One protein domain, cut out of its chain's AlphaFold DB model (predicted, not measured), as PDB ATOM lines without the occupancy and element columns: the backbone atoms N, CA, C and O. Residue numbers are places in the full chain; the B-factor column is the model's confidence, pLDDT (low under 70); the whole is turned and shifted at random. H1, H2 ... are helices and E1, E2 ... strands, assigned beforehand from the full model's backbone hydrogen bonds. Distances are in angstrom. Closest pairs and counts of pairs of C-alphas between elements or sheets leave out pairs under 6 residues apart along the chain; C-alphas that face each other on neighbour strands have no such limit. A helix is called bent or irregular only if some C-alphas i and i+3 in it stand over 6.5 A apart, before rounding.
ATOM      1  N   ALA A 505     -32.272  37.916 -17.283       91.38
ATOM      2  CA  ALA A 505     -31.926  38.551 -16.016       91.38
ATOM      3  C   ALA A 505     -32.610  37.890 -14.809       91.38
ATOM      4  O   ALA A 505     -31.974  37.635 -13.788       91.38
ATOM      5  N   THR A 506     -33.895  37.563 -14.937       88.44
ATOM      6  CA  THR A 506     -34.664  36.890 -13.883       88.44
ATOM      7  C   THR A 506     -34.198  35.452 -13.697       88.44
ATOM      8  O   THR A 506     -34.034  35.000 -12.567       88.44
ATOM      9  N   ILE A 507     -33.922  34.734 -14.788       88.69
ATOM     10  CA  ILE A 507     -33.392  33.366 -14.720       88.69
ATOM     11  C   ILE A 507     -32.044  33.354 -13.983       88.69
ATOM     12  O   ILE A 507     -31.839  32.519 -13.104       88.69
ATOM     13  N   ILE A 508     -31.153  34.309 -14.276       91.69
ATOM     14  CA  ILE A 508     -29.892  34.495 -13.542       91.69
ATOM     15  C   ILE A 508     -30.171  34.810 -12.075       91.69
ATOM     16  O   ILE A 508     -29.592  34.172 -11.201       91.69
ATOM     17  N   ARG A 509     -31.074  35.756 -11.790       90.00
ATOM     18  CA  ARG A 509     -31.403  36.149 -10.416       90.00
ATOM     19  C   ARG A 509     -31.838  34.957  -9.571       90.00
ATOM     20  O   ARG A 509     -31.402  34.823  -8.433       90.00
ATOM     21  N   VAL A 510     -32.717  34.128 -10.119       84.06
ATOM     22  CA  VAL A 510     -33.391  33.071  -9.364       84.06
ATOM     23  C   VAL A 510     -32.560  31.789  -9.313       84.06
ATOM     24  O   VAL A 510     -32.508  31.149  -8.267       84.06
ATOM     25  N   PHE A 511     -31.892  31.420 -10.409       85.19
ATOM     26  CA  PHE A 511     -31.231  30.113 -10.541       85.19
ATOM     27  C   PHE A 511     -29.716  30.189 -10.735       85.19
ATOM     28  O   PHE A 511     -29.046  29.157 -10.651       85.19
ATOM     29  N   GLY A 512     -29.190  31.375 -11.036       89.31
ATOM     30  CA  GLY A 512     -27.791  31.589 -11.377       89.31
ATOM     31  C   GLY A 512     -26.853  31.686 -10.167       89.31
ATOM     32  O   GLY A 512     -27.305  31.812  -9.027       89.31
ATOM     33  N   PRO A 513     -25.531  31.662 -10.406       91.31
ATOM     34  CA  PRO A 513     -24.511  31.823  -9.375       91.31
ATOM     35  C   PRO A 513     -24.503  33.231  -8.768       91.31
ATOM     36  O   PRO A 513     -24.822  34.216  -9.442       91.31
ATOM     37  N   GLU A 514     -24.033  33.353  -7.525       91.12
ATOM     38  CA  GLU A 514     -23.942  34.641  -6.812       91.12
ATOM     39  C   GLU A 514     -23.091  35.687  -7.546       91.12
ATOM     40  O   GLU A 514     -23.429  36.870  -7.543       91.12
ATOM     41  N   HIS A 515     -22.023  35.274  -8.235       91.75
ATOM     42  CA  HIS A 515     -21.139  36.200  -8.951       91.75
ATOM     43  C   HIS A 515     -21.780  36.837 -10.202       91.75
ATOM     44  O   HIS A 515     -21.272  37.844 -10.691       91.75
ATOM     45  N   TYR A 516     -22.912  36.304 -10.678       92.94
ATOM     46  CA  TYR A 516     -23.768  36.930 -11.695       92.94
ATOM     47  C   TYR A 516     -24.988  37.660 -11.087       92.94
ATOM     48  O   TYR A 516     -25.861  38.109 -11.826       92.94
ATOM     49  N   GLY A 517     -25.082  37.760  -9.755       90.31
ATOM     50  CA  GLY A 517     -26.227  38.346  -9.042       90.31
ATOM     51  C   GLY A 517     -27.356  37.359  -8.720       90.31
ATOM     52  O   GLY A 517     -28.448  37.773  -8.311       90.31
ATOM     53  N   GLY A 518     -27.114  36.061  -8.912       90.62
ATOM     54  CA  GLY A 518     -28.073  34.996  -8.636       90.62
ATOM     55  C   GLY A 518     -28.182  34.599  -7.161       90.62
ATOM     56  O   GLY A 518     -27.554  35.197  -6.285       90.62
ATOM     57  N   LEU A 519     -29.015  33.597  -6.879       87.25
ATOM     58  CA  LEU A 519     -29.233  33.039  -5.537       87.25
ATOM     59  C   LEU A 519     -28.423  31.763  -5.256       87.25
ATOM     60  O   LEU A 519     -28.498  31.235  -4.142       87.25
ATOM     61  N   ASP A 520     -27.627  31.298  -6.219       86.62
ATOM     62  CA  ASP A 520     -26.952  29.995  -6.198       86.62
ATOM     63  C   ASP A 520     -27.956  28.828  -6.068       86.62
ATOM     64  O   ASP A 520     -29.113  28.918  -6.490       86.62
ATOM     65  N   ASP A 521     -27.528  27.704  -5.494       83.06
ATOM     66  CA  ASP A 521     -28.366  26.563  -5.139       83.06
ATOM     67  C   ASP A 521     -29.354  26.890  -4.008       83.06
ATOM     68  O   ASP A 521     -29.220  26.451  -2.864       83.06
ATOM     69  N   ILE A 522     -30.365  27.693  -4.335       76.88
ATOM     70  CA  ILE A 522     -31.431  28.068  -3.411       76.88
ATOM     71  C   ILE A 522     -32.200  26.841  -2.906       76.88
ATOM     72  O   ILE A 522     -32.639  26.831  -1.758       76.88
ATOM     73  N   THR A 523     -32.289  25.778  -3.715       76.31
ATOM     74  CA  THR A 523     -32.852  24.489  -3.293       76.31
ATOM     75  C   THR A 523     -32.049  23.898  -2.140       76.31
ATOM     76  O   THR A 523     -32.619  23.629  -1.085       76.31
ATOM     77  N   ALA A 524     -30.728  23.769  -2.291       81.75
ATOM     78  CA  ALA A 524     -29.861  23.257  -1.234       81.75
ATOM     79  C   ALA A 524     -29.856  24.160   0.010       81.75
ATOM     80  O   ALA A 524     -29.869  23.654   1.131       81.75
ATOM     81  N   LYS A 525     -29.884  25.490  -0.166       82.88
ATOM     82  CA  LYS A 525     -29.977  26.452   0.948       82.88
ATOM     83  C   LYS A 525     -31.263  26.248   1.756       82.88
ATOM     84  O   LYS A 525     -31.212  26.202   2.982       82.88
ATOM     85  N   ILE A 526     -32.402  26.080   1.081       79.44
ATOM     86  CA  ILE A 526     -33.684  25.838   1.749       79.44
ATOM     87  C   ILE A 526     -33.722  24.448   2.398       79.44
ATOM     88  O   ILE A 526     -34.175  24.331   3.532       79.44
ATOM     89  N   GLU A 527     -33.231  23.402   1.731       82.94
ATOM     90  CA  GLU A 527     -33.145  22.052   2.307       82.94
ATOM     91  C   GLU A 527     -32.274  22.019   3.571       82.94
ATOM     92  O   GLU A 527     -32.669  21.424   4.576       82.94
ATOM     93  N   ALA A 528     -31.127  22.703   3.553       85.56
ATOM     94  CA  ALA A 528     -30.243  22.818   4.707       85.56
ATOM     95  C   ALA A 528     -30.913  23.562   5.872       85.56
ATOM     96  O   ALA A 528     -30.851  23.096   7.010       85.56
ATOM     97  N   GLU A 529     -31.600  24.674   5.600       84.19
ATOM     98  CA  GLU A 529     -32.300  25.440   6.636       84.19
ATOM     99  C   GLU A 529     -33.513  24.678   7.196       84.19
ATOM    100  O   GLU A 529     -33.783  24.726   8.398       84.19
ATOM    101  N   ALA A 530     -34.215  23.921   6.348       83.38
ATOM    102  CA  ALA A 530     -35.342  23.075   6.734       83.38
ATOM    103  C   ALA A 530     -34.872  21.969   7.682       83.38
ATOM    104  O   ALA A 530     -35.434  21.789   8.766       83.38
ATOM    105  N   ALA A 531     -33.772  21.301   7.322       87.19
ATOM    106  CA  ALA A 531     -33.128  20.302   8.163       87.19
ATOM    107  C   ALA A 531     -32.625  20.897   9.489       87.19
ATOM    108  O   ALA A 531     -32.840  20.301  10.543       87.19
ATOM    109  N   HIS A 532     -32.010  22.083   9.458       90.19
ATOM    110  CA  HIS A 532     -31.506  22.768  10.650       90.19
ATOM    111  C   HIS A 532     -32.627  23.151  11.634       90.19
ATOM    112  O   HIS A 532     -32.462  23.004  12.844       90.19
ATOM    113  N   ARG A 533     -33.784  23.603  11.130       87.75
ATOM    114  CA  ARG A 533     -34.939  24.003  11.956       87.75
ATOM    115  C   ARG A 533     -35.896  22.860  12.304       87.75
ATOM    116  O   ARG A 533     -36.805  23.075  13.101       87.75
ATOM    117  N   GLY A 534     -35.717  21.674  11.720       85.81
ATOM    118  CA  GLY A 534     -36.633  20.544  11.901       85.81
ATOM    119  C   GLY A 534     -38.018  20.776  11.287       85.81
ATOM    120  O   GLY A 534     -39.016  20.316  11.837       85.81
ATOM    121  N   VAL A 535     -38.080  21.505  10.171       83.00
ATOM    122  CA  VAL A 535     -39.308  21.847   9.430       83.00
ATOM    123  C   VAL A 535     -39.207  21.355   7.985       83.00
ATOM    124  O   VAL A 535     -38.148  20.943   7.521       83.00
ATOM    125  N   THR A 536     -40.311  21.367   7.250       76.25
ATOM    126  CA  THR A 536     -40.351  20.997   5.833       76.25
ATOM    127  C   THR A 536     -39.876  22.145   4.938       76.25
ATOM    128  O   THR A 536     -40.033  23.323   5.259       76.25
ATOM    129  N   THR A 537     -39.353  21.825   3.751       67.50
ATOM    130  CA  THR A 537     -38.973  22.837   2.744       67.50
ATOM    131  C   THR A 537     -40.154  23.710   2.309       67.50
ATOM    132  O   THR A 537     -39.962  24.878   1.983       67.50
ATOM    133  N   LYS A 538     -41.379  23.172   2.365       66.31
ATOM    134  CA  LYS A 538     -42.623  23.907   2.101       66.31
ATOM    135  C   LYS A 538     -42.896  24.989   3.152       66.31
ATOM    136  O   LYS A 538     -43.424  26.037   2.807       66.31
ATOM    137  N   GLU A 539     -42.551  24.745   4.416       66.19
ATOM    138  CA  GLU A 539     -42.839  25.671   5.520       66.19
ATOM    139  C   GLU A 539     -41.934  26.906   5.523       66.19
ATOM    140  O   GLU A 539     -42.351  27.959   5.998       66.19
ATOM    141  N   ILE A 540     -40.713  26.805   4.988       74.75
ATOM    142  CA  ILE A 540     -39.738  27.909   5.020       74.75
ATOM    143  C   ILE A 540     -39.322  28.429   3.643       74.75
ATOM    144  O   ILE A 540     -38.739  29.509   3.562       74.75
ATOM    145  N   GLY A 541     -39.600  27.690   2.564       71.31
ATOM    146  CA  GLY A 541     -39.084  28.009   1.235       71.31
ATOM    147  C   GLY A 541     -39.520  29.381   0.740       71.31
ATOM    148  O   GLY A 541     -38.681  30.168   0.305       71.31
ATOM    149  N   ASP A 542     -40.803  29.709   0.891       70.31
ATOM    150  CA  ASP A 542     -41.325  31.018   0.489       70.31
ATOM    151  C   ASP A 542     -40.726  32.143   1.351       70.31
ATOM    152  O   ASP A 542     -40.376  33.197   0.825       70.31
ATOM    153  N   SER A 543     -40.519  31.906   2.653       74.50
ATOM    154  CA  SER A 543     -39.883  32.884   3.548       74.50
ATOM    155  C   SER A 543     -38.433  33.160   3.163       74.50
ATOM    156  O   SER A 543     -38.007  34.298   3.284       74.50
ATOM    157  N   ILE A 544     -37.676  32.155   2.719       76.06
ATOM    158  CA  ILE A 544     -36.278  32.328   2.297       76.06
ATOM    159  C   ILE A 544     -36.204  33.048   0.949       76.06
ATOM    160  O   ILE A 544     -35.371  33.932   0.770       76.06
ATOM    161  N   LEU A 545     -37.088  32.706   0.011       73.19
ATOM    162  CA  LEU A 545     -37.130  33.325  -1.318       73.19
ATOM    163  C   LEU A 545     -37.561  34.791  -1.288       73.19
ATOM    164  O   LEU A 545     -37.114  35.585  -2.114       73.19
ATOM    165  N   THR A 546     -38.450  35.136  -0.359       75.00
ATOM    166  CA  THR A 546     -38.978  36.498  -0.200       75.00
ATOM    167  C   THR A 546     -38.203  37.321   0.824       75.00
ATOM    168  O   THR A 546     -38.476  38.511   0.965       75.00
ATOM    169  N   HIS A 547     -37.227  36.725   1.516       81.81
ATOM    170  CA  HIS A 547     -36.391  37.448   2.461       81.81
ATOM    171  C   HIS A 547     -35.503  38.461   1.737       81.81
ATOM    172  O   HIS A 547     -34.823  38.133   0.763       81.81
ATOM    173  N   THR A 548     -35.483  39.687   2.253       87.31
ATOM    174  CA  THR A 548     -34.625  40.764   1.766       87.31
ATOM    175  C   THR A 548     -33.744  41.268   2.904       87.31
ATOM    176  O   THR A 548     -34.171  41.362   4.057       87.31
ATOM    177  N   GLU A 549     -32.500  41.604   2.581       88.69
ATOM    178  CA  GLU A 549     -31.518  42.154   3.519       88.69
ATOM    179  C   GLU A 549     -31.096  43.581   3.133       88.69
ATOM    180  O   GLU A 549     -30.275  44.201   3.809       88.69
ATOM    181  N   GLY A 550     -31.625  44.117   2.029       91.50
ATOM    182  CA  GLY A 550     -31.183  45.388   1.463       91.50
ATOM    183  C   GLY A 550     -29.869  45.317   0.725       91.50
ATOM    184  O   GLY A 550     -29.148  46.314   0.620       91.50
ATOM    185  N   LYS A 551     -29.551  44.137   0.199       93.06
ATOM    186  CA  LYS A 551     -28.379  43.940  -0.642       93.06
ATOM    187  C   LYS A 551     -28.607  44.599  -1.995       93.06
ATOM    188  O   LYS A 551     -29.681  44.490  -2.580       93.06
ATOM    189  N   ILE A 552     -27.568  45.252  -2.508       94.94
ATOM    190  CA  ILE A 552     -27.548  45.712  -3.898       94.94
ATOM    191  C   ILE A 552     -27.283  44.494  -4.780       94.94
ATOM    192  O   ILE A 552     -26.224  43.869  -4.691       94.94
ATOM    193  N   ILE A 553     -28.253  44.173  -5.622       92.56
ATOM    194  CA  ILE A 553     -28.203  43.087  -6.588       92.56
ATOM    195  C   ILE A 553     -27.610  43.611  -7.893       92.56
ATOM    196  O   ILE A 553     -28.032  44.646  -8.409       92.56
ATOM    197  N   LYS A 554     -26.630  42.874  -8.424       94.56
ATOM    198  CA  LYS A 554     -25.910  43.207  -9.656       94.56
ATOM    199  C   LYS A 554     -26.066  42.083 -10.666       94.56
ATOM    200  O   LYS A 554     -25.333  41.103 -10.608       94.56
ATOM    201  N   ILE A 555     -27.026  42.231 -11.572       94.62
ATOM    202  CA  ILE A 555     -27.253  41.290 -12.673       94.62
ATOM    203  C   ILE A 555     -26.749  41.949 -13.956       94.62
ATOM    204  O   ILE A 555     -27.174  43.067 -14.253       94.62
ATOM    205  N   PRO A 556     -25.875  41.303 -14.748       94.44
ATOM    206  CA  PRO A 556     -25.419  41.870 -16.011       94.44
ATOM    207  C   PRO A 556     -26.598  42.263 -16.900       94.44
ATOM    208  O   PRO A 556     -27.491  41.452 -17.132       94.44
ATOM    209  N   GLY A 557     -26.608  43.495 -17.405       88.31
ATOM    210  CA  GLY A 557     -27.691  43.998 -18.252       88.31
ATOM    211  C   GLY A 557     -28.826  44.708 -17.539       88.31
ATOM    212  O   GLY A 557     -29.560  45.423 -18.210       88.31
ATOM    213  N   VAL A 558     -28.935  44.583 -16.217       90.12
ATOM    214  CA  VAL A 558     -29.959  45.271 -15.429       90.12
ATOM    215  C   VAL A 558     -29.279  46.283 -14.512       90.12
ATOM    216  O   VAL A 558     -28.271  45.937 -13.890       90.12
ATOM    217  N   PRO A 559     -29.777  47.526 -14.402       90.31
ATOM    218  CA  PRO A 559     -29.203  48.464 -13.450       90.31
ATOM    219  C   PRO A 559     -29.315  47.948 -12.016       90.31
ATOM    220  O   PRO A 559     -30.280  47.269 -11.656       90.31
ATOM    221  N   ASP A 560     -28.325  48.318 -11.204       93.88
ATOM    222  CA  ASP A 560     -28.275  47.990  -9.786       93.88
ATOM    223  C   ASP A 560     -29.610  48.336  -9.108       93.88
ATOM    224  O   ASP A 560     -30.155  49.435  -9.266       93.88
ATOM    225  N   MET A 561     -30.111  47.403  -8.301       93.12
ATOM    226  CA  MET A 561     -31.314  47.585  -7.492       93.12
ATOM    227  C   MET A 561     -31.174  46.862  -6.160       93.12
ATOM    228  O   MET A 561     -30.374  45.934  -6.035       93.12
ATOM    229  N   TYR A 562     -31.937  47.273  -5.155       95.12
ATOM    230  CA  TYR A 562     -32.027  46.488  -3.929       95.12
ATOM    231  C   TYR A 562     -32.782  45.175  -4.173       95.12
ATOM    232  O   TYR A 562     -33.655  45.094  -5.036       95.12
ATOM    233  N   ASP A 563     -32.478  44.146  -3.387       91.50
ATOM    234  CA  ASP A 563     -33.195  42.866  -3.398       91.50
ATOM    235  C   ASP A 563     -34.715  43.017  -3.216       91.50
ATOM    236  O   ASP A 563     -35.478  42.341  -3.907       91.50
ATOM    237  N   TRP A 564     -35.166  43.959  -2.384       92.25
ATOM    238  CA  TRP A 564     -36.589  44.275  -2.217       92.25
ATOM    239  C   TRP A 564     -37.265  44.866  -3.452       92.25
ATOM    240  O   TRP A 564     -38.488  44.804  -3.573       92.25
ATOM    241  N   GLU A 565     -36.515  45.406  -4.417       92.81
ATOM    242  CA  GLU A 565     -37.112  45.950  -5.640       92.81
ATOM    243  C   GLU A 565     -37.699  44.853  -6.544       92.81
ATOM    244  O   GLU A 565     -38.575  45.159  -7.353       92.81
ATOM    245  N   PHE A 566     -37.307  43.585  -6.341       89.19
ATOM    246  CA  PHE A 566     -37.931  42.401  -6.951       89.19
ATOM    247  C   PHE A 566     -39.274  42.009  -6.312       89.19
ATOM    248  O   PHE A 566     -39.962  41.129  -6.829       89.19
ATOM    249  N   MET A 567     -39.668  42.666  -5.218       89.44
ATOM    250  CA  MET A 567     -40.909  42.415  -4.480       89.44
ATOM    251  C   MET A 567     -41.789  43.681  -4.445       89.44
ATOM    252  O   MET A 567     -42.076  44.204  -3.368       89.44
ATOM    253  N   PRO A 568     -42.217  44.228  -5.605       91.25
ATOM    254  CA  PRO A 568     -42.960  45.492  -5.649       91.25
ATOM    255  C   PRO A 568     -44.377  45.391  -5.062       91.25
ATOM    256  O   PRO A 568     -44.994  46.420  -4.787       91.25
ATOM    257  N   GLN A 569     -44.897  44.175  -4.888       90.06
ATOM    258  CA  GLN A 569     -46.216  43.883  -4.330       90.06
ATOM    259  C   GLN A 569     -46.110  42.778  -3.263       90.06
ATOM    260  O   GLN A 569     -45.196  41.950  -3.337       90.06
ATOM    261  N   PRO A 570     -47.054  42.696  -2.302       83.62
ATOM    262  CA  PRO A 570     -47.166  41.545  -1.417       83.62
ATOM    263  C   PRO A 570     -47.334  40.278  -2.250       83.62
ATOM    264  O   PRO A 570     -48.185  40.231  -3.137       83.62
ATOM    265  N   GLN A 571     -46.549  39.242  -1.972       65.25
ATOM    266  CA  GLN A 571     -46.668  38.004  -2.731       65.25
ATOM    267  C   GLN A 571     -48.020  37.341  -2.450       65.25
ATOM    268  O   GLN A 571     -48.438  37.196  -1.299       65.25
ATOM    269  N   LEU A 572     -48.716  36.936  -3.513       52.94
ATOM    270  CA  LEU A 572     -49.857  36.037  -3.385       52.94
ATOM    271  C   LEU A 572     -49.326  34.734  -2.782       52.94
ATOM    272  O   LEU A 572     -48.460  34.096  -3.376       52.94
ATOM    273  N   SER A 573     -49.831  34.355  -1.605       41.91
ATOM    274  CA  SER A 573     -49.532  33.066  -0.971       41.91
ATOM    275  C   SER A 573     -50.139  31.938  -1.809       41.91
ATOM    276  O   SER A 573     -51.216  31.412  -1.531       41.91
ATOM    277  N   LEU A 574     -49.472  31.611  -2.910       42.31
ATOM    278  CA  LEU A 574     -49.638  30.359  -3.617       42.31
ATOM    279  C   LEU A 574     -48.751  29.378  -2.859       42.31
ATOM    280  O   LEU A 574     -47.532  29.460  -2.969       42.31
ATOM    281  N   SER A 575     -49.346  28.469  -2.086       34.28
ATOM    282  CA  SER A 575     -48.670  27.473  -1.231       34.28
ATOM    283  C   SER A 575     -47.816  26.427  -1.992       34.28
ATOM    284  O   SER A 575     -47.598  25.305  -1.524       34.28
ATOM    285  N   THR A 576     -47.332  26.796  -3.178       43.38
ATOM    286  CA  THR A 576     -46.596  26.017  -4.174       43.38
ATOM    287  C   THR A 576     -45.442  26.791  -4.841       43.38
ATOM    288  O   THR A 576     -44.703  26.172  -5.607       43.38
ATOM    289  N   HIS A 577     -45.230  28.091  -4.572       49.66
ATOM    290  CA  HIS A 577     -44.244  28.910  -5.305       49.66
ATOM    291  C   HIS A 577     -42.799  28.388  -5.161       49.66
ATOM    292  O   HIS A 577     -42.132  28.130  -6.166       49.66
ATOM    293  N   SER A 578     -42.344  28.118  -3.934       53.97
ATOM    294  CA  SER A 578     -41.049  27.466  -3.670       53.97
ATOM    295  C   SER A 578     -40.906  26.092  -4.336       53.97
ATOM    296  O   SER A 578     -39.877  25.813  -4.946       53.97
ATOM    297  N   ASN A 579     -41.949  25.254  -4.320       55.19
ATOM    298  CA  ASN A 579     -41.923  23.935  -4.969       55.19
ATOM    299  C   ASN A 579     -41.753  24.012  -6.492       55.19
ATOM    300  O   ASN A 579     -41.016  23.214  -7.075       55.19
ATOM    301  N   HIS A 580     -42.393  24.984  -7.147       59.31
ATOM    302  CA  HIS A 580     -42.197  25.222  -8.577       59.31
ATOM    303  C   HIS A 580     -40.766  25.677  -8.883       59.31
ATOM    304  O   HIS A 580     -40.177  25.227  -9.866       59.31
ATOM    305  N   LEU A 581     -40.175  26.518  -8.036       63.38
ATOM    306  CA  LEU A 581     -38.791  26.967  -8.195       63.38
ATOM    307  C   LEU A 581     -37.779  25.834  -7.959       63.38
ATOM    308  O   LEU A 581     -36.845  25.693  -8.748       63.38
ATOM    309  N   PHE A 582     -38.007  24.963  -6.969       65.00
ATOM    310  CA  PHE A 582     -37.194  23.756  -6.765       65.00
ATOM    311  C   PHE A 582     -37.219  22.847  -7.989       65.00
ATOM    312  O   PHE A 582     -36.174  22.387  -8.457       65.00
ATOM    313  N   ASN A 583     -38.415  22.601  -8.527       65.50
ATOM    314  CA  ASN A 583     -38.564  21.741  -9.689       65.50
ATOM    315  C   ASN A 583     -37.880  22.342 -10.918       65.50
ATOM    316  O   ASN A 583     -37.159  21.625 -11.606       65.50
ATOM    317  N   ASN A 584     -38.009  23.656 -11.119       69.31
ATOM    318  CA  ASN A 584     -37.301  24.378 -12.173       69.31
ATOM    319  C   ASN A 584     -35.780  24.233 -12.063       69.31
ATOM    320  O   ASN A 584     -35.129  23.841 -13.030       69.31
ATOM    321  N   GLN A 585     -35.205  24.512 -10.887       75.75
ATOM    322  CA  GLN A 585     -33.756  24.451 -10.692       75.75
ATOM    323  C   GLN A 585     -33.220  23.030 -10.909       75.75
ATOM    324  O   GLN A 585     -32.208  22.833 -11.586       75.75
ATOM    325  N   ARG A 586     -33.921  22.018 -10.379       75.81
ATOM    326  CA  ARG A 586     -33.588  20.603 -10.599       75.81
ATOM    327  C   ARG A 586     -33.701  20.223 -12.076       75.81
ATOM    328  O   ARG A 586     -32.799  19.572 -12.595       75.81
ATOM    329  N   GLY A 587     -34.756  20.663 -12.758       77.56
ATOM    330  CA  GLY A 587     -34.993  20.375 -14.170       77.56
ATOM    331  C   GLY A 587     -33.904  20.973 -15.046       77.56
ATOM    332  O   GLY A 587     -33.256  20.244 -15.794       77.56
ATOM    333  N   MET A 588     -33.606  22.262 -14.861       80.56
ATOM    334  CA  MET A 588     -32.505  22.953 -15.543       80.56
ATOM    335  C   MET A 588     -31.153  22.268 -15.340       80.56
ATOM    336  O   MET A 588     -30.307  22.300 -16.229       80.56
ATOM    337  N   ARG A 589     -30.911  21.636 -14.184       82.69
ATOM    338  CA  ARG A 589     -29.674  20.885 -13.933       82.69
ATOM    339  C   ARG A 589     -29.633  19.533 -14.645       82.69
ATOM    340  O   ARG A 589     -28.543  19.123 -15.031       82.69
ATOM    341  N   GLN A 590     -30.771  18.884 -14.878       83.88
ATOM    342  CA  GLN A 590     -30.855  17.548 -15.491       83.88
ATOM    343  C   GLN A 590     -30.899  17.542 -17.034       83.88
ATOM    344  O   GLN A 590     -30.745  16.484 -17.654       83.88
ATOM    345  N   THR A 591     -31.100  18.700 -17.664       88.56
ATOM    346  CA  THR A 591     -31.068  18.873 -19.128       88.56
ATOM    347  C   THR A 591     -29.648  19.073 -19.673       88.56
ATOM    348  O   THR A 591     -28.723  19.356 -18.916       88.56
ATOM    349  N   ASP A 592     -29.455  18.924 -20.983       91.88
ATOM    350  CA  ASP A 592     -28.157  19.041 -21.676       91.88
ATOM    351  C   ASP A 592     -27.920  20.439 -22.278       91.88
ATOM    352  O   ASP A 592     -26.802  20.805 -22.634       91.88
ATOM    353  N   GLY A 593     -28.979  21.237 -22.388       90.94
ATOM    354  CA  GLY A 593     -28.942  22.592 -22.922       90.94
ATOM    355  C   GLY A 593     -30.256  23.321 -22.676       90.94
ATOM    356  O   GLY A 593     -31.144  22.806 -21.993       90.94
ATOM    357  N   ALA A 594     -30.404  24.512 -23.247       90.50
ATOM    358  CA  ALA A 594     -31.625  25.295 -23.118       90.50
ATOM    359  C   ALA A 594     -31.981  26.072 -24.388       90.50
ATOM    360  O   ALA A 594     -31.117  26.494 -25.153       90.50
ATOM    361  N   PHE A 595     -33.275  26.308 -24.560       87.44
ATOM    362  CA  PHE A 595     -33.808  27.356 -25.413       87.44
ATOM    363  C   PHE A 595     -34.235  28.530 -24.547       87.44
ATOM    364  O   PHE A 595     -34.911  28.347 -23.536       87.44
ATOM    365  N   LEU A 596     -33.867  29.734 -24.969       88.19
ATOM    366  CA  LEU A 596     -34.262  30.975 -24.325       88.19
ATOM    367  C   LEU A 596     -35.161  31.774 -25.272       88.19
ATOM    368  O   LEU A 596     -34.775  32.065 -26.404       88.19
ATOM    369  N   VAL A 597     -36.355  32.136 -24.804       84.44
ATOM    370  CA  VAL A 597     -37.411  32.735 -25.650       84.44
ATOM    371  C   VAL A 597     -37.402  34.266 -25.686       84.44
ATOM    372  O   VAL A 597     -38.263  34.878 -26.316       84.44
ATOM    373  N   THR A 598     -36.424  34.895 -25.031       86.62
ATOM    374  CA  THR A 598     -36.209  36.348 -25.061       86.62
ATOM    375  C   THR A 598     -35.316  36.783 -26.228       86.62
ATOM    376  O   THR A 598     -34.723  35.951 -26.915       86.62
ATOM    377  N   ALA A 599     -35.222  38.089 -26.473       86.81
ATOM    378  CA  ALA A 599     -34.513  38.663 -27.614       86.81
ATOM    379  C   ALA A 599     -33.238  39.412 -27.195       86.81
ATOM    380  O   ALA A 599     -33.241  40.167 -26.222       86.81
ATOM    381  N   TYR A 600     -32.174  39.306 -28.001       89.81
ATOM    382  CA  TYR A 600     -30.961  40.125 -27.838       89.81
ATOM    383  C   TYR A 600     -31.262  41.629 -27.854       89.81
ATOM    384  O   TYR A 600     -30.661  42.383 -27.096       89.81
ATOM    385  N   ALA A 601     -32.230  42.055 -28.667       88.50
ATOM    386  CA  ALA A 601     -32.684  43.442 -28.730       88.50
ATOM    387  C   ALA A 601     -33.316  43.946 -27.415       88.50
ATOM    388  O   ALA A 601     -33.398  45.152 -27.203       88.50
ATOM    389  N   PHE A 602     -33.752  43.044 -26.528       92.19
ATOM    390  CA  PHE A 602     -34.292  43.394 -25.217       92.19
ATOM    391  C   PHE A 602     -33.220  43.360 -24.118       92.19
ATOM    392  O   PHE A 602     -33.069  44.335 -23.385       92.19
ATOM    393  N   GLU A 603     -32.458  42.265 -24.003       92.31
ATOM    394  CA  GLU A 603     -31.588  42.010 -22.837       92.31
ATOM    395  C   GLU A 603     -30.240  41.344 -23.181       92.31
ATOM    396  O   GLU A 603     -29.803  40.392 -22.535       92.31
ATOM    397  N   LYS A 604     -29.542  41.858 -24.206       92.94
ATOM    398  CA  LYS A 604     -28.261  41.316 -24.709       92.94
ATOM    399  C   LYS A 604     -27.255  40.909 -23.623       92.94
ATOM    400  O   LYS A 604     -26.752  39.793 -23.656       92.94
ATOM    401  N   GLN A 605     -26.955  41.799 -22.680       95.44
ATOM    402  CA  GLN A 605     -25.920  41.567 -21.663       95.44
ATOM    403  C   GLN A 605     -26.314  40.448 -20.687       95.44
ATOM    404  O   GLN A 605     -25.476  39.631 -20.309       95.44
ATOM    405  N   SER A 606     -27.597  40.365 -20.322       95.62
ATOM    406  CA  SER A 606     -28.122  39.278 -19.492       95.62
ATOM    407  C   SER A 606     -28.100  37.948 -20.245       95.62
ATOM    408  O   SER A 606     -27.736  36.927 -19.674       95.62
ATOM    409  N   ILE A 607     -28.415  37.952 -21.546       95.44
ATOM    410  CA  ILE A 607     -28.283  36.763 -22.398       95.44
ATOM    411  C   ILE A 607     -26.828  36.285 -22.443       95.44
ATOM    412  O   ILE A 607     -26.572  35.108 -22.219       95.44
ATOM    413  N   GLU A 608     -25.870  37.175 -22.704       96.69
ATOM    414  CA  GLU A 608     -24.444  36.829 -22.777       96.69
ATOM    415  C   GLU A 608     -23.927  36.245 -21.451       96.69
ATOM    416  O   GLU A 608     -23.211  35.240 -21.451       96.69
ATOM    417  N   ALA A 609     -24.351  36.813 -20.318       96.88
ATOM    418  CA  ALA A 609     -24.045  36.281 -18.993       96.88
ATOM    419  C   ALA A 609     -24.686  34.904 -18.754       96.88
ATOM    420  O   ALA A 609     -24.013  33.987 -18.292       96.88
ATOM    421  N   LEU A 610     -25.955  34.718 -19.132       95.06
ATOM    422  CA  LEU A 610     -26.638  33.429 -19.017       95.06
ATOM    423  C   LEU A 610     -25.952  32.356 -19.874       95.06
ATOM    424  O   LEU A 610     -25.757  31.240 -19.391       95.06
ATOM    425  N   LYS A 611     -25.549  32.683 -21.111       95.56
ATOM    426  CA  LYS A 611     -24.782  31.771 -21.979       95.56
ATOM    427  C   LYS A 611     -23.429  31.417 -21.358       95.56
ATOM    428  O   LYS A 611     -23.047  30.253 -21.403       95.56
ATOM    429  N   SER A 612     -22.739  32.391 -20.762       96.88
ATOM    430  CA  SER A 612     -21.450  32.174 -20.087       96.88
ATOM    431  C   SER A 612     -21.601  31.236 -18.890       96.88
ATOM    432  O   SER A 612     -20.923  30.215 -18.826       96.88
ATOM    433  N   TRP A 613     -22.586  31.495 -18.026       94.31
ATOM    434  CA  TRP A 613     -22.925  30.610 -16.915       94.31
ATOM    435  C   TRP A 613     -23.265  29.184 -17.386       94.31
ATOM    436  O   TRP A 613     -22.770  28.207 -16.829       94.31
ATOM    437  N   HIS A 614     -24.074  29.029 -18.436       92.69
ATOM    438  CA  HIS A 614     -24.409  27.695 -18.945       92.69
ATOM    439  C   HIS A 614     -23.187  26.980 -19.539       92.69
ATOM    440  O   HIS A 614     -23.033  25.774 -19.343       92.69
ATOM    441  N   ALA A 615     -22.276  27.709 -20.187       93.94
ATOM    442  CA  ALA A 615     -21.025  27.149 -20.682       93.94
ATOM    443  C   ALA A 615     -20.115  26.646 -19.544       93.94
ATOM    444  O   ALA A 615     -19.509  25.585 -19.692       93.94
ATOM    445  N   GLU A 616     -20.070  27.332 -18.394       93.56
ATOM    446  CA  GLU A 616     -19.332  26.880 -17.195       93.56
ATOM    447  C   GLU A 616     -19.810  25.505 -16.697       93.56
ATOM    448  O   GLU A 616     -19.023  24.724 -16.163       93.56
ATOM    449  N   ILE A 617     -21.087  25.180 -16.918       88.38
ATOM    450  CA  ILE A 617     -21.684  23.876 -16.593       88.38
ATOM    451  C   ILE A 617     -21.828  22.956 -17.817       88.38
ATOM    452  O   ILE A 617     -22.593  21.994 -17.777       88.38
ATOM    453  N   ASN A 618     -21.067  23.221 -18.888       91.12
ATOM    454  CA  ASN A 618     -21.025  22.457 -20.142       91.12
ATOM    455  C   ASN A 618     -22.381  22.324 -20.858       91.12
ATOM    456  O   ASN A 618     -22.676  21.283 -21.448       91.12
ATOM    457  N   LYS A 619     -23.206  23.374 -20.821       92.62
ATOM    458  CA  LYS A 619     -24.511  23.429 -21.491       92.62
ATOM    459  C   LYS A 619     -24.545  24.509 -22.558       92.62
ATOM    460  O   LYS A 619     -24.037  25.612 -22.376       92.62
ATOM    461  N   GLU A 620     -25.202  24.196 -23.669       91.44
ATOM    462  CA  GLU A 620     -25.453  25.155 -24.742       91.44
ATOM    463  C   GLU A 620     -26.807  25.836 -24.555       91.44
ATOM    464  O   GLU A 620     -27.778  25.213 -24.122       91.44
ATOM    465  N   VAL A 621     -26.881  27.114 -24.926       93.31
ATOM    466  CA  VAL A 621     -28.122  27.890 -24.895       93.31
ATOM    467  C   VAL A 621     -28.370  28.502 -26.263       93.31
ATOM    468  O   VAL A 621     -27.513  29.214 -26.788       93.31
ATOM    469  N   TYR A 622     -29.561  28.252 -26.801       91.12
ATOM    470  CA  TYR A 622     -30.023  28.760 -28.086       91.12
ATOM    471  C   TYR A 622     -31.089  29.831 -27.863       91.12
ATOM    472  O   TYR A 622     -32.139  29.579 -27.270       91.12
ATOM    473  N   VAL A 623     -30.816  31.047 -28.325       91.25
ATOM    474  CA  VAL A 623     -31.697  32.205 -28.122       91.25
ATOM    475  C   VAL A 623     -32.617  32.340 -29.326       91.25
ATOM    476  O   VAL A 623     -32.174  32.686 -30.416       91.25
ATOM    477  N   VAL A 624     -33.901  32.051 -29.133       87.19
ATOM    478  CA  VAL A 624     -34.907  31.984 -30.206       87.19
ATOM    479  C   VAL A 624     -35.993  33.053 -30.068       87.19
ATOM    480  O   VAL A 624     -36.951  33.067 -30.827       87.19
TER     481      VAL A 624
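This is residues 505 to 624 of the 864 residues of an uncharacterized protein of Psilocybe cyanescens (UniProt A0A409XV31). Two groups with H1 between them: at one end H2, H3 and H5 meet at steep angles, and at the other H6 packs on a two-stranded sheet, E1 beside E2. A long loop, residues 547 to 562, folds back on itself before the short H4. The 120 printed residues run H1 H2 H3 H4 H5 E1 H6 E2, mostly helix, with a parallel sheet. The whole is compact, radius of gyration of the C-alphas 15.0 A, spanning 43 by 31 by 24 A.

H1, residues 505 to 511, touches residues 603 to 610 of H6, residues 600 to 616, at a shallow tilt of 29 degrees, the same way; the closest C-alphas, Ala 505 and Ser 606, are 5.2 A apart. H2, residues 522 to 533, touches H3, residues 537 to 546, with residues 526 to 530 alone, at a steep tilt of 58 degrees, opposite ways; the closest C-alphas are Ala 530 and Thr 537, 5.4 A. H4, residues 563 to 566, touches no helix. H5, residues 577 to 590, touches H3 about perpendicular, 88 degrees, closest C-alphas Gly 541 and Ser 578, 5.3 A; it only just touches H2, with 3 pairs of C-alphas within 8 A, closest Thr 523 and Phe 582, 5.6 A. E1, residues 593 to 596, and E2, residues 620 to 623, are parallel, with N 594 and O 620 at 2.9 A; E1, H6, E2 form a strand-helix-strand unit, two parallel neighbour strands with a helix between, its crossover right-handed. The closest C-alphas of H6 and E2, Lys 611 and Val 621, are 5.9 A apart. Every O i to N i+4 pair is within hydrogen-bond range in H1, H2 and H5, against 4 of 6 in H3 and 11 of 13 in H6; H4 is too short for one.

H1 begins at C-alpha 505, (-31.926, 38.551, -16.016); E2 ends at C-alpha 623, (-31.697, 32.205, -28.122). First to last C-alpha, H2 measures 16.3 A, H3 14.0 A, H5 20.3 A and H6 20.6 A. H3 and H6 are irregular: C-alphas 539 and 542 are 7.5 A apart, C-alphas 602 and 605 9.3 A.

The C-alphas farthest apart, Gly 534 and Ala 601, are 46.8 A apart. The printed part has no cut; the link H3 to H4 is long. Residues 537 to 539 and 571 to 584 are under pLDDT 70.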